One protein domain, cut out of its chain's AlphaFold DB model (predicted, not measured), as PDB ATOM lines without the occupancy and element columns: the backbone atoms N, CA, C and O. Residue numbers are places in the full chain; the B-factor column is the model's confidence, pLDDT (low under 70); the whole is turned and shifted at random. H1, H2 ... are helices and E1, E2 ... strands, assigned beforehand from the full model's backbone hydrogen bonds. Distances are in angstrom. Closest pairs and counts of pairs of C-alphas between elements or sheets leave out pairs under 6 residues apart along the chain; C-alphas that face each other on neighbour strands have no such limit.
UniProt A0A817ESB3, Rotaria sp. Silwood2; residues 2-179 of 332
ATOM      1  N   ARG A   2      50.875  41.098 -16.259       40.50
ATOM      2  CA  ARG A   2      49.745  40.202 -16.575       40.50
ATOM      3  C   ARG A   2      50.353  38.960 -17.234       40.50
ATOM      4  O   ARG A   2      50.768  39.064 -18.383       40.50
ATOM      5  N   MET A   3      50.470  37.846 -16.511       49.34
ATOM      6  CA  MET A   3      50.801  36.570 -17.151       49.34
ATOM      7  C   MET A   3      49.628  36.187 -18.050       49.34
ATOM      8  O   MET A   3      48.484  36.141 -17.602       49.34
ATOM      9  N   ARG A   4      49.911  35.998 -19.335       69.00
ATOM     10  CA  ARG A   4      49.011  35.359 -20.291       69.00
ATOM     11  C   ARG A   4      49.648  34.013 -20.589       69.00
ATOM     12  O   ARG A   4      50.797  34.006 -21.012       69.00
ATOM     13  N   GLY A   5      48.928  32.936 -20.300       76.50
ATOM     14  CA  GLY A   5      49.329  31.578 -20.635       76.50
ATOM     15  C   GLY A   5      48.341  30.989 -21.633       76.50
ATOM     16  O   GLY A   5      47.136  31.171 -21.453       76.50
ATOM     17  N   ILE A   6      48.824  30.315 -22.672       84.38
ATOM     18  CA  ILE A   6      47.986  29.556 -23.607       84.38
ATOM     19  C   ILE A   6      48.165  28.071 -23.304       84.38
ATOM     20  O   ILE A   6      49.272  27.548 -23.398       84.38
ATOM     21  N   ILE A   7      47.074  27.398 -22.940       86.00
ATOM     22  CA  ILE A   7      47.042  25.953 -22.702       86.00
ATOM     23  C   ILE A   7      46.245  25.317 -23.835       86.00
ATOM     24  O   ILE A   7      45.130  25.757 -24.112       86.00
ATOM     25  N   TYR A   8      46.821  24.313 -24.491       83.69
ATOM     26  CA  TYR A   8      46.178  23.615 -25.602       83.69
ATOM     27  C   TYR A   8      45.633  22.260 -25.158       83.69
ATOM     28  O   TYR A   8      46.283  21.554 -24.389       83.69
ATOM     29  N   GLU A   9      44.456  21.881 -25.638       82.19
ATOM     30  CA  GLU A   9      43.923  20.545 -25.396       82.19
ATOM     31  C   GLU A   9      44.479  19.560 -26.420       82.19
ATOM     32  O   GLU A   9      44.469  19.829 -27.621       82.19
ATOM     33  N   ILE A  10      44.978  18.423 -25.944       72.94
ATOM     34  CA  ILE A  10      45.357  17.314 -26.813       72.94
ATOM     35  C   ILE A  10      44.392  16.175 -26.547       72.94
ATOM     36  O   ILE A  10      44.420  15.559 -25.482       72.94
ATOM     37  N   VAL A  11      43.578  15.894 -27.560       65.31
ATOM     38  CA  VAL A  11      42.720  14.719 -27.601       65.31
ATOM     39  C   VAL A  11      43.426  13.664 -28.435       65.31
ATOM     40  O   VAL A  11      43.591  13.795 -29.648       65.31
ATOM     41  N   VAL A  12      43.872  12.610 -27.765       54.47
ATOM     42  CA  VAL A  12      44.601  11.512 -28.404       54.47
ATOM     43  C   VAL A  12      43.704  10.742 -29.385       54.47
ATOM     44  O   VAL A  12      44.179  10.250 -30.403       54.47
ATOM     45  N   ALA A  13      42.398  10.697 -29.127       52.00
ATOM     46  CA  ALA A  13      41.426   9.935 -29.909       52.00
ATOM     47  C   ALA A  13      41.256  10.396 -31.376       52.00
ATOM     48  O   ALA A  13      40.637   9.689 -32.163       52.00
ATOM     49  N   TYR A  14      41.810  11.551 -31.770       59.34
ATOM     50  CA  TYR A  14      41.737  12.087 -33.140       59.34
ATOM     51  C   TYR A  14      43.098  12.087 -33.863       59.34
ATOM     52  O   TYR A  14      43.326  12.877 -34.774       59.34
ATOM     53  N   TYR A  15      44.031  11.227 -33.437       56.69
ATOM     54  CA  TYR A  15      45.469  11.329 -33.727       56.69
ATOM     55  C   TYR A  15      45.882  11.382 -35.214       56.69
ATOM     56  O   TYR A  15      46.987  11.844 -35.492       56.69
ATOM     57  N   GLN A  16      45.041  11.004 -36.183       62.09
ATOM     58  CA  GLN A  16      45.253  11.395 -37.582       62.09
ATOM     59  C   GLN A  16      44.006  11.176 -38.441       62.09
ATOM     60  O   GLN A  16      43.607  10.035 -38.657       62.09
ATOM     61  N   ASP A  17      43.465  12.252 -39.001       64.75
ATOM     62  CA  ASP A  17      42.437  12.216 -40.041       64.75
ATOM     63  C   ASP A  17      43.102  12.029 -41.420       64.75
ATOM     64  O   ASP A  17      43.996  12.792 -41.804       64.75
ATOM     65  N   SER A  18      42.735  10.975 -42.151       61.97
ATOM     66  CA  SER A  18      43.249  10.702 -43.497       61.97
ATOM     67  C   SER A  18      42.258  11.008 -44.617       61.97
ATOM     68  O   SER A  18      42.657  10.983 -45.789       61.97
ATOM     69  N   ASN A  19      41.002  11.310 -44.287       69.94
ATOM     70  CA  ASN A  19      39.930  11.559 -45.245       69.94
ATOM     71  C   ASN A  19      39.432  13.031 -45.234       69.94
ATOM     72  O   ASN A  19      38.698  13.418 -46.146       69.94
ATOM     73  N   ASN A  20      39.948  13.865 -44.322       65.62
ATOM     74  CA  ASN A  20      39.583  15.263 -44.059       65.62
ATOM     75  C   ASN A  20      38.126  15.451 -43.594       65.62
ATOM     76  O   ASN A  20      37.472  16.405 -44.029       65.62
ATOM     77  N   ASP A  21      37.599  14.538 -42.775       65.31
ATOM     78  CA  ASP A  21      36.295  14.667 -42.107       65.31
ATOM     79  C   ASP A  21      36.371  15.258 -40.684       65.31
ATOM     80  O   ASP A  21      35.359  15.320 -39.984       65.31
ATOM     81  N   ASP A  22      37.553  15.750 -40.298       58.50
ATOM     82  CA  ASP A  22      37.927  16.298 -38.994       58.50
ATOM     83  C   ASP A  22      37.952  15.255 -37.853       58.50
ATOM     84  O   ASP A  22      38.066  15.618 -36.676       58.50
ATOM     85  N   ILE A  23      37.894  13.955 -38.173       59.06
ATOM     86  CA  ILE A  23      37.949  12.846 -37.217       59.06
ATOM     87  C   ILE A  23      39.156  11.954 -37.533       59.06
ATOM     88  O   ILE A  23      39.443  11.610 -38.674       59.06
ATOM     89  N   GLY A  24      39.908  11.563 -36.499       60.69
ATOM     90  CA  GLY A  24      41.004  10.614 -36.670       60.69
ATOM     91  C   GLY A  24      40.488   9.272 -37.182       60.69
ATOM     92  O   GLY A  24      39.514   8.760 -36.655       60.69
ATOM     93  N   ASP A  25      41.139   8.675 -38.175       61.69
ATOM     94  CA  ASP A  25      40.667   7.429 -38.772       61.69
ATOM     95  C   ASP A  25      41.749   6.337 -38.785       61.69
ATOM     96  O   ASP A  25      42.960   6.573 -38.698       61.69
ATOM     97  N   MET A  26      41.302   5.089 -38.926       62.47
ATOM     98  CA  MET A  26      42.177   3.913 -38.953       62.47
ATOM     99  C   MET A  26      43.200   3.942 -40.098       62.47
ATOM    100  O   MET A  26      44.263   3.325 -40.007       62.47
ATOM    101  N   GLN A  27      42.913   4.621 -41.206       65.31
ATOM    102  CA  GLN A  27      43.859   4.813 -42.301       65.31
ATOM    103  C   GLN A  27      44.935   5.853 -41.950       65.31
ATOM    104  O   GLN A  27      46.096   5.638 -42.303       65.31
ATOM    105  N   GLY A  28      44.603   6.907 -41.212       62.84
ATOM    106  CA  GLY A  28      45.537   7.881 -40.665       62.84
ATOM    107  C   GLY A  28      46.457   7.258 -39.623       62.84
ATOM    108  O   GLY A  28      47.678   7.384 -39.733       62.84
ATOM    109  N   LEU A  29      45.899   6.487 -38.685       63.28
ATOM    110  CA  LEU A  29      46.675   5.747 -37.682       63.28
ATOM    111  C   LEU A  29      47.699   4.800 -38.330       63.28
ATOM    112  O   LEU A  29      48.874   4.799 -37.952       63.28
ATOM    113  N   ARG A  30      47.293   4.061 -39.375       63.34
ATOM    114  CA  ARG A  30      48.176   3.155 -40.140       63.34
ATOM    115  C   ARG A  30      49.369   3.852 -40.791       63.34
ATOM    116  O   ARG A  30      50.394   3.213 -40.999       63.34
ATOM    117  N   GLN A  31      49.256   5.133 -41.142       58.28
ATOM    118  CA  GLN A  31      50.364   5.866 -41.764       58.28
ATOM    119  C   GLN A  31      51.471   6.230 -40.766       58.28
ATOM    120  O   GLN A  31      52.580   6.560 -41.189       58.28
ATOM    121  N   ARG A  32      51.181   6.203 -39.460       51.34
ATOM    122  CA  ARG A  32      52.109   6.642 -38.405       51.34
ATOM    123  C   ARG A  32      52.543   5.529 -37.470       51.34
ATOM    124  O   ARG A  32      53.637   5.606 -36.917       51.34
ATOM    125  N   LEU A  33      51.708   4.511 -37.283       53.03
ATOM    126  CA  LEU A  33      51.892   3.497 -36.257       53.03
ATOM    127  C   LEU A  33      51.849   2.104 -36.898       53.03
ATOM    128  O   LEU A  33      50.788   1.579 -37.214       53.03
ATOM    129  N   ASP A  34      53.025   1.486 -37.062       47.88
ATOM    130  CA  ASP A  34      53.217   0.159 -37.688       47.88
ATOM    131  C   ASP A  34      52.540  -1.014 -36.947       47.88
ATOM    132  O   ASP A  34      52.749  -2.177 -37.296       47.88
ATOM    133  N   TYR A  35      51.800  -0.756 -35.873       50.69
ATOM    134  CA  TYR A  35      51.234  -1.797 -35.037       50.69
ATOM    135  C   TYR A  35      49.710  -1.614 -34.961       50.69
ATOM    136  O   TYR A  35      49.181  -0.646 -34.432       50.69
ATOM    137  N   MET A  36      48.989  -2.595 -35.483       47.72
ATOM    138  CA  MET A  36      47.692  -2.978 -34.943       47.72
ATOM    139  C   MET A  36      47.962  -4.322 -34.293       47.72
ATOM    140  O   MET A  36      48.189  -5.318 -34.981       47.72
ATOM    141  N   GLN A  37      48.113  -4.327 -32.968       43.66
ATOM    142  CA  GLN A  37      48.328  -5.577 -32.252       43.66
ATOM    143  C   GLN A  37      47.126  -6.483 -32.510       43.66
ATOM    144  O   GLN A  37      45.978  -6.092 -32.320       43.66
ATOM    145  N   SER A  38      47.415  -7.695 -32.979       44.84
ATOM    146  CA  SER A  38      46.445  -8.760 -33.177       44.84
ATOM    147  C   SER A  38      45.871  -9.163 -31.823       44.84
ATOM    148  O   SER A  38      46.485  -9.945 -31.091       44.84
ATOM    149  N   LEU A  39      44.709  -8.627 -31.476       45.12
ATOM    150  CA  LEU A  39      43.998  -9.078 -30.295       45.12
ATOM    151  C   LEU A  39      43.222 -10.342 -30.629       45.12
ATOM    152  O   LEU A  39      42.355 -10.345 -31.495       45.12
ATOM    153  N   GLY A  40      43.641 -11.417 -29.960       41.41
ATOM    154  CA  GLY A  40      42.831 -12.573 -29.595       41.41
ATOM    155  C   GLY A  40      42.081 -13.268 -30.723       41.41
ATOM    156  O   GLY A  40      41.010 -12.845 -31.136       41.41
ATOM    157  N   LYS A  41      42.600 -14.428 -31.142       40.12
ATOM    158  CA  LYS A  41      41.850 -15.462 -31.868       40.12
ATOM    159  C   LYS A  41      40.413 -15.580 -31.347       40.12
ATOM    160  O   LYS A  41      40.203 -16.152 -30.287       40.12
ATOM    161  N   ASN A  42      39.447 -15.205 -32.167       46.09
ATOM    162  CA  ASN A  42      38.165 -15.889 -32.217       46.09
ATOM    163  C   ASN A  42      37.651 -15.811 -33.649       46.09
ATOM    164  O   ASN A  42      37.839 -14.804 -34.321       46.09
ATOM    165  N   ASN A  43      37.098 -16.918 -34.145       45.41
ATOM    166  CA  ASN A  43      36.663 -17.177 -35.523       45.41
ATOM    167  C   ASN A  43      35.592 -16.188 -36.064       45.41
ATOM    168  O   ASN A  43      34.494 -16.605 -36.433       45.41
ATOM    169  N   GLY A  44      35.892 -14.887 -36.113       51.00
ATOM    170  CA  GLY A  44      35.099 -13.823 -36.730       51.00
ATOM    171  C   GLY A  44      33.702 -13.587 -36.147       51.00
ATOM    172  O   GLY A  44      32.868 -13.044 -36.867       51.00
ATOM    173  N   LYS A  45      33.388 -14.047 -34.923       53.62
ATOM    174  CA  LYS A  45      31.999 -14.035 -34.413       53.62
ATOM    175  C   LYS A  45      31.776 -13.610 -32.958       53.62
ATOM    176  O   LYS A  45      30.622 -13.386 -32.612       53.62
ATOM    177  N   GLU A  46      32.808 -13.482 -32.129       73.00
ATOM    178  CA  GLU A  46      32.659 -13.086 -30.719       73.00
ATOM    179  C   GLU A  46      33.579 -11.906 -30.398       73.00
ATOM    180  O   GLU A  46      34.698 -11.842 -30.915       73.00
ATOM    181  N   LEU A  47      33.077 -10.968 -29.588       80.00
ATOM    182  CA  LEU A  47      33.832  -9.803 -29.118       80.00
ATOM    183  C   LEU A  47      35.016 -10.267 -28.247       80.00
ATOM    184  O   LEU A  47      34.856 -11.246 -27.518       80.00
ATOM    185  N   PRO A  48      36.179  -9.585 -28.291       83.06
ATOM    186  CA  PRO A  48      37.324  -9.931 -27.448       83.06
ATOM    187  C   PRO A  48      37.019  -9.909 -25.946       83.06
ATOM    188  O   PRO A  48      37.484 -10.791 -25.232       83.06
ATOM    189  N   THR A  49      36.228  -8.933 -25.493       85.94
ATOM    190  CA  THR A  49      35.721  -8.820 -24.117       85.94
ATOM    191  C   THR A  49      34.320  -8.203 -24.110       85.94
ATOM    192  O   THR A  49      33.855  -7.655 -25.117       85.94
ATOM    193  N   ASN A  50      33.652  -8.231 -22.959       85.75
ATOM    194  CA  ASN A  50      32.366  -7.576 -22.712       85.75
ATOM    195  C   ASN A  50      32.457  -6.045 -22.512       85.75
ATOM    196  O   ASN A  50      31.459  -5.441 -22.114       85.75
ATOM    197  N   TRP A  51      33.612  -5.416 -22.762       86.38
ATOM    198  CA  TRP A  51      33.845  -4.004 -22.446       86.38
ATOM    199  C   TRP A  51      32.868  -3.080 -23.186       86.38
ATOM    200  O   TRP A  51      32.618  -3.235 -24.387       86.38
ATOM    201  N   VAL A  52      32.332  -2.101 -22.458       85.62
ATOM    202  CA  VAL A  52      31.397  -1.084 -22.958       85.62
ATOM    203  C   VAL A  52      32.009   0.290 -22.720       85.62
ATOM    204  O   VAL A  52      32.417   0.596 -21.609       85.62
ATOM    205  N   GLY A  53      32.087   1.107 -23.763       80.00
ATOM    206  CA  GLY A  53      32.690   2.432 -23.724       80.00
ATOM    207  C   GLY A  53      31.806   3.502 -23.094       80.00
ATOM    208  O   GLY A  53      30.621   3.298 -22.811       80.00
ATOM    209  N   SER A  54      32.354   4.710 -22.972       78.31
ATOM    210  CA  SER A  54      31.621   5.895 -22.506       78.31
ATOM    211  C   SER A  54      30.613   6.431 -23.532       78.31
ATOM    212  O   SER A  54      29.961   7.447 -23.299       78.31
ATOM    213  N   SER A  55      30.520   5.789 -24.695       74.94
ATOM    214  CA  SER A  55      29.461   5.993 -25.677       74.94
ATOM    215  C   SER A  55      28.265   5.065 -25.445       74.94
ATOM    216  O   SER A  55      27.237   5.228 -26.092       74.94
ATOM    217  N   GLY A  56      28.368   4.091 -24.535       77.56
ATOM    218  CA  GLY A  56      27.322   3.097 -24.291       77.56
ATOM    219  C   GLY A  56      27.316   1.954 -25.303       77.56
ATOM    220  O   GLY A  56      26.437   1.101 -25.270       77.56
ATOM    221  N   GLN A  57      28.291   1.903 -26.203       81.38
ATOM    222  CA  GLN A  57      28.466   0.797 -27.141       81.38
ATOM    223  C   GLN A  57      29.619  -0.102 -26.701       81.38
ATOM    224  O   GLN A  57      30.433   0.284 -25.865       81.38
ATOM    225  N   HIS A  58      29.694  -1.312 -27.256       85.94
ATOM    226  CA  HIS A  58      30.871  -2.159 -27.070       85.94
ATOM    227  C   HIS A  58      32.127  -1.426 -27.539       85.94
ATOM    228  O   HIS A  58      32.088  -0.786 -28.584       85.94
ATOM    229  N   MET A  59      33.234  -1.570 -26.808       85.44
ATOM    230  CA  MET A  59      34.509  -0.938 -27.181       85.44
ATOM    231  C   MET A  59      35.197  -1.607 -28.382       85.44
ATOM    232  O   MET A  59      36.301  -1.226 -28.748       85.44
ATOM    233  N   TRP A  60      34.600  -2.645 -28.968       83.94
ATOM    234  CA  TRP A  60      35.209  -3.428 -30.037       83.94
ATOM    235  C   TRP A  60      34.405  -3.309 -31.321       83.94
ATOM    236  O   TRP A  60      33.290  -3.831 -31.411       83.94
ATOM    237  N   THR A  61      35.022  -2.748 -32.358       83.62
ATOM    238  CA  THR A  61      34.445  -2.727 -33.705       83.62
ATOM    239  C   THR A  61      35.246  -3.618 -34.643       83.62
ATOM    240  O   THR A  61      36.476  -3.585 -34.684       83.62
ATOM    241  N   TYR A  62      34.544  -4.469 -35.393       82.62
ATOM    242  CA  TYR A  62      35.169  -5.346 -36.378       82.62
ATOM    243  C   TYR A  62      35.552  -4.548 -37.623       82.62
ATOM    244  O   TYR A  62      34.700  -3.902 -38.229       82.62
ATOM    245  N   SER A  63      36.811  -4.642 -38.047       78.25
ATOM    246  CA  SER A  63      37.288  -4.116 -39.324       78.25
ATOM    247  C   SER A  63      37.319  -5.237 -40.370       78.25
ATOM    248  O   SER A  63      38.192  -6.110 -40.297       78.25
ATOM    249  N   PRO A  64      36.423  -5.232 -41.382       78.88
ATOM    250  CA  PRO A  64      36.457  -6.223 -42.457       78.88
ATOM    251  C   PRO A  64      37.742  -6.162 -43.286       78.88
ATOM    252  O   PRO A  64      38.204  -7.194 -43.764       78.88
ATOM    253  N   GLU A  65      38.334  -4.972 -43.434       75.56
ATOM    254  CA  GLU A  65      39.580  -4.778 -44.185       75.56
ATOM    255  C   GLU A  65      40.777  -5.457 -43.519       75.56
ATOM    256  O   GLU A  65      41.638  -6.004 -44.205       75.56
ATOM    257  N   GLN A  66      40.835  -5.413 -42.185       70.69
ATOM    258  CA  GLN A  66      41.923  -5.999 -41.397       70.69
ATOM    259  C   GLN A  66      41.589  -7.410 -40.895       70.69
ATOM    260  O   GLN A  66      42.460  -8.106 -40.376       70.69
ATOM    261  N   ASN A  67      40.332  -7.841 -41.052       74.94
ATOM    262  CA  ASN A  67      39.806  -9.100 -40.534       74.94
ATOM    263  C   ASN A  67      40.110  -9.277 -39.028       74.94
ATOM    264  O   ASN A  67      40.524 -10.349 -38.578       74.94
ATOM    265  N   MET A  68      39.937  -8.199 -38.256       72.25
ATOM    266  CA  MET A  68      40.183  -8.139 -36.811       72.25
ATOM    267  C   MET A  68      39.328  -7.054 -36.149       72.25
ATOM    268  O   MET A  68      38.859  -6.135 -36.821       72.25
ATOM    269  N   TYR A  69      39.143  -7.153 -34.834       78.12
ATOM    270  CA  TYR A  69      38.558  -6.079 -34.032       78.12
ATOM    271  C   TYR A  69      39.613  -5.024 -33.682       78.12
ATOM    272  O   TYR A  69      40.785  -5.359 -33.494       78.12
ATOM    273  N   TYR A  70      39.186  -3.770 -33.573       77.50
ATOM    274  CA  TYR A  70      39.959  -2.686 -32.972       77.50
ATOM    275  C   TYR A  70      39.213  -2.120 -31.762       77.50
ATOM    276  O   TYR A  70      37.990  -2.258 -31.670       77.50
ATOM    277  N   LEU A  71      39.975  -1.537 -30.833       82.25
ATOM    278  CA  LEU A  71      39.466  -0.961 -29.593       82.25
ATOM    279  C   LEU A  71      39.099   0.516 -29.795       82.25
ATOM    280  O   LEU A  71      39.831   1.244 -30.469       82.25
ATOM    281  N   HIS A  72      37.992   0.938 -29.196       84.50
ATOM    282  CA  HIS A  72      37.584   2.329 -29.054       84.50
ATOM    283  C   HIS A  72      36.804   2.540 -27.741       84.50
ATOM    284  O   HIS A  72      35.706   2.018 -27.551       84.50
ATOM    285  N   GLN A  73      37.331   3.344 -26.818       84.12
ATOM    286  CA  GLN A  73      36.665   3.646 -25.544       84.12
ATOM    287  C   GLN A  73      35.461   4.588 -25.721       84.12
ATOM    288  O   GLN A  73      34.541   4.594 -24.898       84.12
ATOM    289  N   PHE A  74      35.456   5.371 -26.803       85.19
ATOM    290  CA  PHE A  74      34.450   6.388 -27.112       85.19
ATOM    291  C   PHE A  74      33.601   5.974 -28.329       85.19
ATOM    292  O   PHE A  74      32.887   4.968 -28.269       85.19
ATOM    293  N   LEU A  75      33.611   6.749 -29.416       83.69
ATOM    294  CA  LEU A  75      32.948   6.398 -30.676       83.69
ATOM    295  C   LEU A  75      33.783   5.393 -31.478       83.69
ATOM    296  O   LEU A  75      34.996   5.333 -31.329       83.69
ATOM    297  N   ASP A  76      33.148   4.634 -32.366       78.06
ATOM    298  CA  ASP A  76      33.834   3.703 -33.275       78.06
ATOM    299  C   ASP A  76      34.832   4.413 -34.205       78.06
ATOM    300  O   ASP A  76      35.912   3.901 -34.484       78.06
ATOM    301  N   CYS A  77      34.538   5.647 -34.609       75.44
ATOM    302  CA  CYS A  77      35.482   6.497 -35.329       75.44
ATOM    303  C   CYS A  77      36.665   6.990 -34.474       75.44
ATOM    304  O   CYS A  77      37.566   7.617 -35.005       75.44
ATOM    305  N   GLN A  78      36.704   6.705 -33.171       77.56
ATOM    306  CA  GLN A  78      37.747   7.137 -32.239       77.56
ATOM    307  C   GLN A  78      38.564   5.938 -31.743       77.56
ATOM    308  O   GLN A  78      38.501   5.568 -30.571       77.56
ATOM    309  N   SER A  79      39.319   5.306 -32.646       81.50
ATOM    310  CA  SER A  79      40.173   4.162 -32.291       81.50
ATOM    311  C   SER A  79      41.234   4.551 -31.260       81.50
ATOM    312  O   SER A  79      41.950   5.540 -31.433       81.50
ATOM    313  N   ASP A  80      41.415   3.704 -30.248       80.31
ATOM    314  CA  ASP A  80      42.433   3.913 -29.223       80.31
ATOM    315  C   ASP A  80      43.847   3.665 -29.750       80.31
ATOM    316  O   ASP A  80      44.100   2.783 -30.582       80.31
ATOM    317  N   LEU A  81      44.796   4.440 -29.222       82.94
ATOM    318  CA  LEU A  81      46.220   4.208 -29.429       82.94
ATOM    319  C   LEU A  81      46.744   3.235 -28.373       82.94
ATOM    320  O   LEU A  81      46.470   3.378 -27.188       82.94
ATOM    321  N   ASN A  82      47.615   2.306 -28.766       82.38
ATOM    322  CA  ASN A  82      48.307   1.457 -27.801       82.38
ATOM    323  C   ASN A  82      49.505   2.189 -27.195       82.38
ATOM    324  O   ASN A  82      50.633   2.146 -27.704       82.38
ATOM    325  N   PHE A  83      49.278   2.793 -26.044       85.19
ATOM    326  CA  PHE A  83      50.313   3.476 -25.287       85.19
ATOM    327  C   PHE A  83      51.351   2.564 -24.624       85.19
ATOM    328  O   PHE A  83      52.277   3.067 -23.995       85.19
ATOM    329  N   ARG A  84      51.277   1.238 -24.801       82.88
ATOM    330  CA  ARG A  84      52.402   0.338 -24.486       82.88
ATOM    331  C   ARG A  84      53.465   0.330 -25.582       82.88
ATOM    332  O   ARG A  84      54.561  -0.187 -25.369       82.88
ATOM    333  N   ASN A  85      53.155   0.853 -26.769       80.62
ATOM    334  CA  ASN A  85      54.128   0.955 -27.840       80.62
ATOM    335  C   ASN A  85      54.930   2.254 -27.723       80.62
ATOM    336  O   ASN A  85      54.402   3.341 -27.951       80.62
ATOM    337  N   GLU A  86      56.233   2.123 -27.472       87.31
ATOM    338  CA  GLU A  86      57.175   3.247 -27.406       87.31
ATOM    339  C   GLU A  86      57.112   4.169 -28.630       87.31
ATOM    340  O   GLU A  86      57.225   5.379 -28.473       87.31
ATOM    341  N   LYS A  87      56.820   3.648 -29.832       81.75
ATOM    342  CA  LYS A  87      56.637   4.492 -31.024       81.75
ATOM    343  C   LYS A  87      55.478   5.482 -30.868       81.75
ATOM    344  O   LYS A  87      55.611   6.615 -31.307       81.75
ATOM    345  N   VAL A  88      54.359   5.093 -30.247       82.69
ATOM    346  CA  VAL A  88      53.249   6.031 -29.971       82.69
ATOM    347  C   VAL A  88      53.701   7.102 -29.011       82.69
ATOM    348  O   VAL A  88      53.443   8.279 -29.236       82.69
ATOM    349  N   ILE A  89      54.351   6.682 -27.928       87.12
ATOM    350  CA  ILE A  89      54.765   7.597 -26.875       87.12
ATOM    351  C   ILE A  89      55.747   8.621 -27.453       87.12
ATOM    352  O   ILE A  89      55.563   9.819 -27.246       87.12
ATOM    353  N   ASP A  90      56.715   8.165 -28.249       86.94
ATOM    354  CA  ASP A  90      57.673   9.015 -28.956       86.94
ATOM    355  C   ASP A  90      56.980  10.000 -29.904       86.94
ATOM    356  O   ASP A  90      57.359  11.171 -29.967       86.94
ATOM    357  N   GLU A  91      55.958   9.566 -30.647       85.25
ATOM    358  CA  GLU A  91      55.208  10.481 -31.506       85.25
ATOM    359  C   GLU A  91      54.372  11.496 -30.715       85.25
ATOM    360  O   GLU A  91      54.322  12.669 -31.087       85.25
ATOM    361  N   MET A  92      53.766  11.101 -29.595       88.00
ATOM    362  CA  MET A  92      53.065  12.037 -28.711       88.00
ATOM    363  C   MET A  92      54.024  13.068 -28.106       88.00
ATOM    364  O   MET A  92      53.710  14.257 -28.058       88.00
ATOM    365  N   GLU A  93      55.232  12.653 -27.717       92.38
ATOM    366  CA  GLU A  93      56.290  13.563 -27.266       92.38
ATOM    367  C   GLU A  93      56.733  14.534 -28.379       92.38
ATOM    368  O   GLU A  93      56.973  15.717 -28.111       92.38
ATOM    369  N   LYS A  94      56.765  14.098 -29.647       91.69
ATOM    370  CA  LYS A  94      57.006  14.997 -30.792       91.69
ATOM    371  C   LYS A  94      55.874  16.005 -30.990       91.69
ATOM    372  O   LYS A  94      56.170  17.166 -31.265       91.69
ATOM    373  N   ILE A  95      54.612  15.603 -30.817       91.25
ATOM    374  CA  ILE A  95      53.460  16.520 -30.874       91.25
ATOM    375  C   ILE A  95      53.554  17.564 -29.760       91.25
ATOM    376  O   ILE A  95      53.415  18.758 -30.033       91.25
ATOM    377  N   PHE A  96      53.859  17.148 -28.524       93.12
ATOM    378  CA  PHE A  96      54.096  18.094 -27.435       93.12
ATOM    379  C   PHE A  96      55.210  19.078 -27.802       93.12
ATOM    380  O   PHE A  96      55.017  20.287 -27.695       93.12
ATOM    381  N   ARG A  97      56.358  18.586 -28.285       94.94
ATOM    382  CA  ARG A  97      57.473  19.451 -28.697       94.94
ATOM    383  C   ARG A  97      57.066  20.444 -29.782       94.94
ATOM    384  O   ARG A  97      57.386  21.616 -29.640       94.94
ATOM    385  N   PHE A  98      56.356  20.002 -30.818       94.69
ATOM    386  CA  PHE A  98      55.913  20.872 -31.907       94.69
ATOM    387  C   PHE A  98      55.142  22.087 -31.381       94.69
ATOM    388  O   PHE A  98      55.478  23.226 -31.704       94.69
ATOM    389  N   TRP A  99      54.144  21.860 -30.525       94.56
ATOM    390  CA  TRP A  99      53.342  22.952 -29.978       94.56
ATOM    391  C   TRP A  99      54.119  23.823 -28.989       94.56
ATOM    392  O   TRP A  99      53.961  25.044 -28.984       94.56
ATOM    393  N   LEU A 100      54.991  23.224 -28.177       94.69
ATOM    394  CA  LEU A 100      55.861  23.971 -27.268       94.69
ATOM    395  C   LEU A 100      56.839  24.878 -28.021       94.69
ATOM    396  O   LEU A 100      57.053  26.010 -27.591       94.69
ATOM    397  N   ASP A 101      57.370  24.416 -29.156       95.31
ATOM    398  CA  ASP A 101      58.262  25.185 -30.030       95.31
ATOM    399  C   ASP A 101      57.525  26.362 -30.707       95.31
ATOM    400  O   ASP A 101      58.150  27.368 -31.044       95.31
ATOM    401  N   LEU A 102      56.190  26.294 -30.831       94.75
ATOM    402  CA  LEU A 102      55.335  27.430 -31.216       94.75
ATOM    403  C   LEU A 102      55.048  28.406 -30.060       94.75
ATOM    404  O   LEU A 102      54.502  29.484 -30.292       94.75
ATOM    405  N   GLY A 103      55.436  28.061 -28.829       92.38
ATOM    406  CA  GLY A 103      55.429  28.968 -27.684       92.38
ATOM    407  C   GLY A 103      54.233  28.852 -26.739       92.38
ATOM    408  O   GLY A 103      54.068  29.737 -25.904       92.38
ATOM    409  N   ILE A 104      53.416  27.794 -26.811       94.06
ATOM    410  CA  ILE A 104      52.329  27.595 -25.832       94.06
ATOM    411  C   ILE A 104      52.882  27.345 -24.420       94.06
ATOM    412  O   ILE A 104      54.037  26.953 -24.254       94.06
ATOM    413  N   ASP A 105      52.068  27.548 -23.391       94.19
ATOM    414  CA  ASP A 105      52.480  27.516 -21.980       94.19
ATOM    415  C   ASP A 105      52.052  26.246 -21.242       94.19
ATOM    416  O   ASP A 105      52.376  26.062 -20.065       94.19
ATOM    417  N   GLY A 106      51.329  25.354 -21.914       93.75
ATOM    418  CA  GLY A 106      50.887  24.115 -21.304       93.75
ATOM    419  C   GLY A 106      49.902  23.314 -22.126       93.75
ATOM    420  O   GLY A 106      49.480  23.723 -23.206       93.75
ATOM    421  N   PHE A 107      49.506  22.182 -21.556       94.69
ATOM    422  CA  PHE A 107      48.530  21.276 -22.139       94.69
ATOM    423  C   PHE A 107      47.421  20.915 -21.155       94.69
ATOM    424  O   PHE A 107      47.662  20.793 -19.953       94.69
ATOM    425  N   ARG A 108      46.223  20.700 -21.694       93.00
ATOM    426  CA  ARG A 108      45.148  19.931 -21.073       93.00
ATOM    427  C   ARG A 108      45.131  18.560 -21.753       93.00
ATOM    428  O   ARG A 108      44.849  18.475 -22.943       93.00
ATOM    429  N   ALA A 109      45.518  17.514 -21.033       91.31
ATOM    430  CA  ALA A 109      45.463  16.141 -21.520       91.31
ATOM    431  C   ALA A 109      44.085  15.564 -21.197       91.31
ATOM    432  O   ALA A 109      43.732  15.442 -20.022       91.31
ATOM    433  N   ASP A 110      43.320  15.270 -22.239       89.50
ATOM    434  CA  ASP A 110      41.949  14.787 -22.131       89.50
ATOM    435  C   ASP A 110      41.893  13.274 -21.866       89.50
ATOM    436  O   ASP A 110      42.813  12.545 -22.250       89.50
ATOM    437  N   ALA A 111      40.833  12.808 -21.196       88.38
ATOM    438  CA  ALA A 111      40.526  11.387 -21.020       88.38
ATOM    439  C   ALA A 111      41.675  10.501 -20.471       88.38
ATOM    440  O   ALA A 111      41.772   9.320 -20.807       88.38
ATOM    441  N   VAL A 112      42.538  11.012 -19.579       90.75
ATOM    442  CA  VAL A 112      43.792  10.309 -19.212       90.75
ATOM    443  C   VAL A 112      43.594   8.975 -18.482       90.75
ATOM    444  O   VAL A 112      44.510   8.156 -18.425       90.75
ATOM    445  N   ARG A 113      42.400   8.723 -17.936       89.88
ATOM    446  CA  ARG A 113      42.074   7.427 -17.322       89.88
ATOM    447  C   ARG A 113      41.963   6.285 -18.333       89.88
ATOM    448  O   ARG A 113      42.129   5.135 -17.943       89.88
ATOM    449  N   HIS A 114      41.731   6.612 -19.600       89.50
ATOM    450  CA  HIS A 114      41.494   5.684 -20.706       89.50
ATOM    451  C   HIS A 114      42.761   5.422 -21.546       89.50
ATOM    452  O   HIS A 114      42.675   4.955 -22.670       89.50
ATOM    453  N   LEU A 115      43.956   5.763 -21.040       88.69
ATOM    454  CA  LEU A 115      45.203   5.624 -21.811       88.69
ATOM    455  C   LEU A 115      45.721   4.183 -21.886       88.69
ATOM    456  O   LEU A 115      46.449   3.844 -22.816       88.69
ATOM    457  N   ILE A 116      45.449   3.374 -20.865       89.25
ATOM    458  CA  ILE A 116      45.944   2.004 -20.737       89.25
ATOM    459  C   ILE A 116      44.811   1.122 -20.211       89.25
ATOM    460  O   ILE A 116      44.273   1.383 -19.138       89.25
ATOM    461  N   GLU A 117      44.517   0.045 -20.934       87.31
ATOM    462  CA  GLU A 117      43.618  -1.047 -20.534       87.31
ATOM    463  C   GLU A 117      44.419  -2.239 -19.993       87.31
ATOM    464  O   GLU A 117      45.636  -2.296 -20.176       87.31
ATOM    465  N   ASN A 118      43.786  -3.221 -19.353       87.62
ATOM    466  CA  ASN A 118      44.442  -4.448 -18.903       87.62
ATOM    467  C   ASN A 118      44.876  -5.310 -20.106       87.62
ATOM    468  O   ASN A 118      44.087  -5.597 -21.005       87.62
ATOM    469  N   ASP A 119      46.138  -5.754 -20.120       82.75
ATOM    470  CA  ASP A 119      46.707  -6.556 -21.213       82.75
ATOM    471  C   ASP A 119      46.329  -8.041 -21.174       82.75
ATOM    472  O   ASP A 119      46.626  -8.777 -22.119       82.75
ATOM    473  N   GLN A 120      45.660  -8.485 -20.110       83.12
ATOM    474  CA  GLN A 120      45.075  -9.820 -20.036       83.12
ATOM    475  C   GLN A 120      43.699  -9.895 -20.705       83.12
ATOM    476  O   GLN A 120      43.222 -11.001 -20.954       83.12
ATOM    477  N   TYR A 121      43.084  -8.747 -21.029       81.75
ATOM    478  CA  TYR A 121      41.774  -8.663 -21.685       81.75
ATOM    479  C   TYR A 121      40.713  -9.520 -20.981       81.75
ATOM    480  O   TYR A 121      39.999 -10.297 -21.610       81.75
ATOM    481  N   HIS A 122      40.638  -9.416 -19.654       84.56
ATOM    482  CA  HIS A 122      39.549 -10.027 -18.906       84.56
ATOM    483  C   HIS A 122      38.260  -9.226 -19.095       84.56
ATOM    484  O   HIS A 122      38.286  -8.011 -19.299       84.56
ATOM    485  N   ASP A 123      37.126  -9.917 -19.017       84.19
ATOM    486  CA  ASP A 123      35.818  -9.271 -18.986       84.19
ATOM    487  C   ASP A 123      35.680  -8.377 -17.747       84.19
ATOM    488  O   ASP A 123      36.108  -8.738 -16.649       84.19
ATOM    489  N   GLU A 124      35.020  -7.233 -17.921       86.75
ATOM    490  CA  GLU A 124      34.586  -6.393 -16.812       86.75
ATOM    491  C   GLU A 124      33.597  -7.166 -15.925       86.75
ATOM    492  O   GLU A 124      32.762  -7.932 -16.438       86.75
ATOM    493  N   PRO A 125      33.612  -6.935 -14.601       83.44
ATOM    494  CA  PRO A 125      32.623  -7.501 -13.700       83.44
ATOM    495  C   PRO A 125      31.200  -7.146 -14.146       83.44
ATOM    496  O   PRO A 125      30.843  -5.974 -14.289       83.44
ATOM    497  N   LEU A 126      30.358  -8.165 -14.332       72.56
ATOM    498  CA  LEU A 126      28.943  -7.951 -14.619       72.56
ATOM    499  C   LEU A 126      28.261  -7.329 -13.398       72.56
ATOM    500  O   LEU A 126      28.402  -7.806 -12.271       72.56
ATOM    501  N   ARG A 127      27.467  -6.288 -13.626       63.84
ATOM    502  CA  ARG A 127      26.605  -5.718 -12.593       63.84
ATOM    503  C   ARG A 127      25.391  -6.634 -12.414       63.84
ATOM    504  O   ARG A 127      24.724  -6.939 -13.396       63.84
ATOM    505  N   GLU A 128      25.084  -7.054 -11.185       53.78
ATOM    506  CA  GLU A 128      24.042  -8.064 -10.881       53.78
ATOM    507  C   GLU A 128      22.586  -7.681 -11.270       53.78
ATOM    508  O   GLU A 128      21.666  -8.453 -11.008       53.78
ATOM    509  N   ASP A 129      22.333  -6.543 -11.929       50.25
ATOM    510  CA  ASP A 129      20.976  -5.995 -12.124       50.25
ATOM    511  C   ASP A 129      20.634  -5.523 -13.554       50.25
ATOM    512  O   ASP A 129      19.479  -5.621 -13.972       50.25
ATOM    513  N   THR A 130      21.575  -5.037 -14.361       47.50
ATOM    514  CA  THR A 130      21.181  -4.185 -15.495       47.50
ATOM    515  C   THR A 130      20.975  -4.969 -16.792       47.50
ATOM    516  O   THR A 130      21.927  -5.383 -17.446       47.50
ATOM    517  N   LYS A 131      19.709  -5.122 -17.209       45.81
ATOM    518  CA  LYS A 131      19.314  -5.593 -18.558       45.81
ATOM    519  C   LYS A 131      19.507  -4.547 -19.671       45.81
ATOM    520  O   LYS A 131      19.279  -4.871 -20.832       45.81
ATOM    521  N   ASP A 132      19.922  -3.332 -19.323       48.72
ATOM    522  CA  ASP A 132      20.141  -2.213 -20.242       48.72
ATOM    523  C   ASP A 132      21.623  -1.804 -20.247       48.72
ATOM    524  O   ASP A 132      22.310  -1.954 -19.236       48.72
ATOM    525  N   ILE A 133      22.080  -1.214 -21.359       52.97
ATOM    526  CA  ILE A 133      23.317  -0.422 -21.433       52.97
ATOM    527  C   ILE A 133      23.243   0.657 -20.335       52.97
ATOM    528  O   ILE A 133      22.481   1.622 -20.449       52.97
ATOM    529  N   ASP A 134      23.973   0.458 -19.236       56.22
ATOM    530  CA  ASP A 134      24.037   1.400 -18.117       56.22
ATOM    531  C   ASP A 134      25.141   2.435 -18.398       56.22
ATOM    532  O   ASP A 134      26.298   2.055 -18.581       56.22
ATOM    533  N   PRO A 135      24.845   3.747 -18.393       54.00
ATOM    534  CA  PRO A 135      25.869   4.795 -18.468       54.00
ATOM    535  C   PRO A 135      26.859   4.794 -17.288       54.00
ATOM    536  O   PRO A 135      27.834   5.539 -17.306       54.00
ATOM    537  N   ASN A 136      26.625   3.997 -16.246       57.47
ATOM    538  CA  ASN A 136      27.554   3.772 -15.142       57.47
ATOM    539  C   ASN A 136      28.324   2.454 -15.339       57.47
ATOM    540  O   ASN A 136      28.189   1.512 -14.547       57.47
ATOM    541  N   VAL A 137      29.111   2.408 -16.413       65.31
ATOM    542  CA  VAL A 137      30.048   1.323 -16.719       65.31
ATOM    543  C   VAL A 137      31.043   1.146 -15.563       65.31
ATOM    544  O   VAL A 137      31.524   2.127 -14.984       65.31
ATOM    545  N   ILE A 138      31.329  -0.109 -15.212       70.31
ATOM    546  CA  ILE A 138      32.438  -0.462 -14.322       70.31
ATOM    547  C   ILE A 138      33.686  -0.561 -15.195       70.31
ATOM    548  O   ILE A 138      33.699  -1.342 -16.138       70.31
ATOM    549  N   TYR A 139      34.697   0.243 -14.878       81.06
ATOM    550  CA  TYR A 139      35.983   0.252 -15.570       81.06
ATOM    551  C   TYR A 139      37.063  -0.331 -14.650       81.06
ATOM    552  O   TYR A 139      37.893   0.409 -14.125       81.06
ATOM    553  N   ALA A 140      36.992  -1.627 -14.356       85.50
ATOM    554  CA  ALA A 140      38.009  -2.317 -13.562       85.50
ATOM    555  C   ALA A 140      39.175  -2.800 -14.440       85.50
ATOM    556  O   ALA A 140      40.322  -2.810 -13.996       85.50
ATOM    557  N   GLU A 141      38.882  -3.158 -15.688       88.19
ATOM    558  CA  GLU A 141      39.839  -3.720 -16.641       88.19
ATOM    559  C   GLU A 141      40.228  -2.706 -17.729       88.19
ATOM    560  O   GLU A 141      41.365  -2.684 -18.187       88.19
ATOM    561  N   SER A 142      39.307  -1.834 -18.135       86.81
ATOM    562  CA  SER A 142      39.453  -0.964 -19.314       86.81
ATOM    563  C   SER A 142      39.867   0.489 -19.025       86.81
ATOM    564  O   SER A 142      40.177   1.234 -19.952       86.81
ATOM    565  N   ALA A 143      39.927   0.916 -17.759       89.19
ATOM    566  CA  ALA A 143      40.430   2.243 -17.386       89.19
ATOM    567  C   ALA A 143      41.186   2.217 -16.049       89.19
ATOM    568  O   ALA A 143      41.227   1.196 -15.365       89.19
ATOM    569  N   ASP A 144      41.796   3.354 -15.697       89.06
ATOM    570  CA  ASP A 144      42.504   3.591 -14.425       89.06
ATOM    571  C   ASP A 144      43.615   2.573 -14.117       89.06
ATOM    572  O   ASP A 144      44.024   2.385 -12.967       89.06
ATOM    573  N   GLN A 145      44.149   1.931 -15.159       91.19
ATOM    574  CA  GLN A 145      45.261   1.006 -15.017       91.19
ATOM    575  C   GLN A 145      46.526   1.761 -14.590       91.19
ATOM    576  O   GLN A 145      46.728   2.903 -15.022       91.19
ATOM    577  N   PRO A 146      47.425   1.134 -13.801       91.31
ATOM    578  CA  PRO A 146      48.654   1.767 -13.321       91.31
ATOM    579  C   PRO A 146      49.421   2.521 -14.417       91.31
ATOM    580  O   PRO A 146      49.781   3.690 -14.237       91.31
ATOM    581  N   GLY A 147      49.530   1.893 -15.596       90.00
ATOM    582  CA  GLY A 147      50.245   2.425 -16.754       90.00
ATOM    583  C   GLY A 147      49.807   3.830 -17.178       90.00
ATOM    584  O   GLY A 147      50.646   4.608 -17.634       90.00
ATOM    585  N   SER A 148      48.535   4.193 -16.981       91.56
ATOM    586  CA  SER A 148      48.025   5.540 -17.272       91.56
ATOM    587  C   SER A 148      48.722   6.597 -16.405       91.56
ATOM    588  O   SER A 148      49.169   7.631 -16.907       91.56
ATOM    589  N   TYR A 149      48.914   6.325 -15.109       91.81
ATOM    590  CA  TYR A 149      49.620   7.235 -14.201       91.81
ATOM    591  C   TYR A 149      51.127   7.268 -14.487       91.81
ATOM    592  O   TYR A 149      51.749   8.333 -14.420       91.81
ATOM    593  N   GLU A 150      51.740   6.128 -14.834       92.00
ATOM    594  CA  GLU A 150      53.137   6.098 -15.290       92.00
ATOM    595  C   GLU A 150      53.356   6.950 -16.542       92.00
ATOM    596  O   GLU A 150      54.343   7.692 -16.611       92.00
ATOM    597  N   LEU A 151      52.436   6.885 -17.502       91.88
ATOM    598  CA  LEU A 151      52.510   7.645 -18.741       91.88
ATOM    599  C   LEU A 151      52.388   9.152 -18.494       91.88
ATOM    600  O   LEU A 151      53.222   9.921 -18.975       91.88
ATOM    601  N   VAL A 152      51.443   9.587 -17.655       92.62
ATOM    602  CA  VAL A 152      51.334  11.001 -17.256       92.62
ATOM    603  C   VAL A 152      52.606  11.474 -16.542       92.62
ATOM    604  O   VAL A 152      53.118  12.563 -16.824       92.62
ATOM    605  N   ARG A 153      53.199  10.648 -15.666       92.81
ATOM    606  CA  ARG A 153      54.497  10.951 -15.034       92.81
ATOM    607  C   ARG A 153      55.628  11.063 -16.056       92.81
ATOM    608  O   ARG A 153      56.506  11.917 -15.899       92.81
ATOM    609  N   ARG A 154      55.632  10.224 -17.094       93.94
ATOM    610  CA  ARG A 154      56.594  10.314 -18.201       93.94
ATOM    611  C   ARG A 154      56.436  11.633 -18.950       93.94
ATOM    612  O   ARG A 154      57.427  12.349 -19.086       93.94
ATOM    613  N   TRP A 155      55.215  12.017 -19.322       94.06
ATOM    614  CA  TRP A 155      54.952  13.318 -19.945       94.06
ATOM    615  C   TRP A 155      55.398  14.474 -19.047       94.06
ATOM    616  O   TRP A 155      56.101  15.374 -19.500       94.06
ATOM    617  N   ARG A 156      55.120  14.422 -17.739       93.44
ATOM    618  CA  ARG A 156      55.587  15.441 -16.786       93.44
ATOM    619  C   ARG A 156      57.114  15.585 -16.762       93.44
ATOM    620  O   ARG A 156      57.609  16.715 -16.662       93.44
ATOM    621  N   LYS A 157      57.856  14.473 -16.844       94.88
ATOM    622  CA  LYS A 157      59.330  14.470 -16.943       94.88
ATOM    623  C   LYS A 157      59.801  15.066 -18.266       94.88
ATOM    624  O   LYS A 157      60.702  15.901 -18.251       94.88
ATOM    625  N   PHE A 158      59.177  14.680 -19.379       95.31
ATOM    626  CA  PHE A 158      59.458  15.235 -20.701       95.31
ATOM    627  C   PHE A 158      59.278  16.763 -20.721       95.31
ATOM    628  O   PHE A 158      60.205  17.491 -21.076       95.31
ATOM    629  N   LEU A 159      58.134  17.260 -20.241       94.69
ATOM    630  CA  LEU A 159      57.850  18.697 -20.161       94.69
ATOM    631  C   LEU A 159      58.837  19.420 -19.231       94.69
ATOM    632  O   LEU A 159      59.314  20.504 -19.555       94.69
ATOM    633  N   GLY A 160      59.205  18.810 -18.099       94.88
ATOM    634  CA  GLY A 160      60.219  19.360 -17.192       94.88
ATOM    635  C   GLY A 160      61.605  19.474 -17.835       94.88
ATOM    636  O   GLY A 160      62.289  20.482 -17.655       94.88
ATOM    637  N   LYS A 161      62.004  18.478 -18.632       96.44
ATOM    638  CA  LYS A 161      63.238  18.531 -19.423       96.44
ATOM    639  C   LYS A 161      63.177  19.650 -20.465       96.44
ATOM    640  O   LYS A 161      64.130  20.415 -20.569       96.44
ATOM    641  N   TYR A 162      62.051  19.796 -21.167       96.06
ATOM    642  CA  TYR A 162      61.854  20.882 -22.129       96.06
ATOM    643  C   TYR A 162      62.003  22.266 -21.480       96.06
ATOM    644  O   TYR A 162      62.682  23.131 -22.033       96.06
ATOM    645  N   VAL A 163      61.407  22.472 -20.299       94.62
ATOM    646  CA  VAL A 163      61.533  23.716 -19.515       94.62
ATOM    647  C   VAL A 163      63.002  24.046 -19.248       94.62
ATOM    648  O   VAL A 163      63.441  25.159 -19.532       94.62
ATOM    649  N   TYR A 164      63.767  23.063 -18.766       96.12
ATOM    650  CA  TYR A 164      65.189  23.222 -18.463       96.12
ATOM    651  C   TYR A 164      66.029  23.528 -19.714       96.12
ATOM    652  O   TYR A 164      66.807  24.477 -19.719       96.12
ATOM    653  N   GLU A 165      65.857  22.751 -20.787       96.56
ATOM    654  CA  GLU A 165      66.644  22.887 -22.023       96.56
ATOM    655  C   GLU A 165      66.404  24.215 -22.748       96.56
ATOM    656  O   GLU A 165      67.315  24.736 -23.389       96.56
ATOM    657  N   ASN A 166      65.196  24.771 -22.636       95.94
ATOM    658  CA  ASN A 166      64.800  25.997 -23.330       95.94
ATOM    659  C   ASN A 166      64.759  27.227 -22.411       95.94
ATOM    660  O   ASN A 166      64.274  28.275 -22.832       95.94
ATOM    661  N   ASN A 167      65.251  27.112 -21.170       93.69
ATOM    662  CA  ASN A 167      65.259  28.192 -20.180       93.69
ATOM    663  C   ASN A 167      63.882  28.878 -20.039       93.69
ATOM    664  O   ASN A 167      63.776  30.106 -20.053       93.69
ATOM    665  N   ARG A 168      62.816  28.070 -19.963       92.00
ATOM    666  CA  ARG A 168      61.460  28.554 -19.678       92.00
ATOM    667  C   ARG A 168      61.218  28.570 -18.176       92.00
ATOM    668  O   ARG A 168      61.794  27.771 -17.446       92.00
ATOM    669  N   ASP A 169      60.317  29.438 -17.729       90.44
ATOM    670  CA  ASP A 169      59.935  29.497 -16.316       90.44
ATOM    671  C   ASP A 169      59.081  28.286 -15.919       90.44
ATOM    672  O   ASP A 169      59.293  27.666 -14.878       90.44
ATOM    673  N   TYR A 170      58.103  27.935 -16.759       90.19
ATOM    674  CA  TYR A 170      57.176  26.840 -16.510       90.19
ATOM    675  C   TYR A 170      56.565  26.306 -17.810       90.19
ATOM    676  O   TYR A 170      56.560  26.981 -18.839       90.19
ATOM    677  N   ILE A 171      56.017  25.095 -17.711       93.06
ATOM    678  CA  ILE A 171      55.000  24.530 -18.601       93.06
ATOM    679  C   ILE A 171      53.971  23.844 -17.703       93.06
ATOM    680  O   ILE A 171      54.350  23.079 -16.812       93.06
ATOM    681  N   VAL A 172      52.687  24.119 -17.921       92.69
ATOM    682  CA  VAL A 172      51.590  23.517 -17.150       92.69
ATOM    683  C   VAL A 172      51.077  22.263 -17.861       92.69
ATOM    684  O   VAL A 172      50.902  22.262 -19.073       92.69
ATOM    685  N   LEU A 173      50.808  21.196 -17.110       92.38
ATOM    686  CA  LEU A 173      50.041  20.046 -17.587       92.38
ATOM    687  C   LEU A 173      48.834  19.872 -16.669       92.38
ATOM    688  O   LEU A 173      49.005  19.660 -15.471       92.38
ATOM    689  N   VAL A 174      47.638  19.980 -17.234       91.88
ATOM    690  CA  VAL A 174      46.364  19.700 -16.568       91.88
ATOM    691  C   VAL A 174      45.822  18.405 -17.154       91.88
ATOM    692  O   VAL A 174      45.816  18.249 -18.369       91.88
ATOM    693  N   THR A 175      45.376  17.473 -16.323       90.25
ATOM    694  CA  THR A 175      44.797  16.203 -16.779       90.25
ATOM    695  C   THR A 175      43.301  16.172 -16.518       90.25
ATOM    696  O   THR A 175      42.867  16.554 -15.430       90.25
ATOM    697  N   GLU A 176      42.518  15.681 -17.471       89.06
ATOM    698  CA  GLU A 176      41.101  15.399 -17.272       89.06
ATOM    699  C   GLU A 176      40.874  13.914 -16.977       89.06
ATOM    700  O   GLU A 176      41.217  13.039 -17.772       89.06
ATOM    701  N   ALA A 177      40.270  13.634 -15.824       84.69
ATOM    702  CA  ALA A 177      39.776  12.310 -15.486       84.69
ATOM    703  C   ALA A 177      38.507  12.426 -14.632       84.69
ATOM    704  O   ALA A 177      38.554  12.851 -13.476       84.69
ATOM    705  N   TYR A 178      37.364  12.019 -15.184       80.94
ATOM    706  CA  TYR A 178      36.104  11.962 -14.441       80.94
ATOM    707  C   TYR A 178      36.065  10.738 -13.523       80.94
ATOM    708  O   TYR A 178      35.537   9.691 -13.892       80.94
ATOM    709  N   ILE A 179      36.619  10.868 -12.317       78.12
ATOM    710  CA  ILE A 179      36.674   9.797 -11.316       78.12
ATOM    711  C   ILE A 179      35.987  10.277 -10.036       78.12
ATOM    712  O   ILE A 179      36.254  11.366  -9.539       78.12
TER     713      ILE A 179
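Overview. This is residues 2 to 179 of the 332 residues of a protein of Rotaria sp. Silwood2 (UniProt A0A817ESB3). With little regular structure, the elongated domain has at one end a small parallel sheet, E1 E4 E5, grazed by long helices H2 and H3, and toward the other the antiparallel hairpin E2 and E3 among long loops. The 178 printed residues run E1 H1 E2 E3 H2 E4 H3 E5, mixed, with 63 in named elements. It is compact, radius of gyration of the C-alphas 17.8 A, spanning 56 by 36 by 28 A.

Along the chain. E1, residues 7 to 10, begins at C-alpha 7 (47.042, 25.953, -22.702). H1 is 26 to 32, E2 60 to 63, E3 68 to 71, H2 86 to 101, 22.1 A long, E4 106 to 109, H3 146 to 165, 29.1 A long, and E5 172 to 175, ending at C-alpha 175 (44.797, 16.203, -16.779).

Arrangement. Inner strand E4 pairs with E1, N 8 to O 106 3.0 A, and E5, N 107 to O 172 2.8 A. E4, H3, E5 form a strand-helix-strand unit, parallel neighbours joined through a helix, its crossover right-handed. H2 and H3 are close but not clearly touching, closest C-alphas Glu 93 and Trp 155, 7.4 A. In E2 and E3, N 63 to O 68 is 2.8 A. H1 is not on the sheet. H2 and H3 have every O i to N i+4 pair within hydrogen-bond range, H1 2 of 3.

Size, cuts and confidence. The farthest C-alphas, Arg 2 and Asn 43, are 61.8 A apart. The printed part has no cut. Links E1 to H1, H1 to E2, E3 to H2 and E4 to H3 are long. Residues 2 to 4, 11 to 45 and 127 to 137 include the 49 with pLDDT under 70.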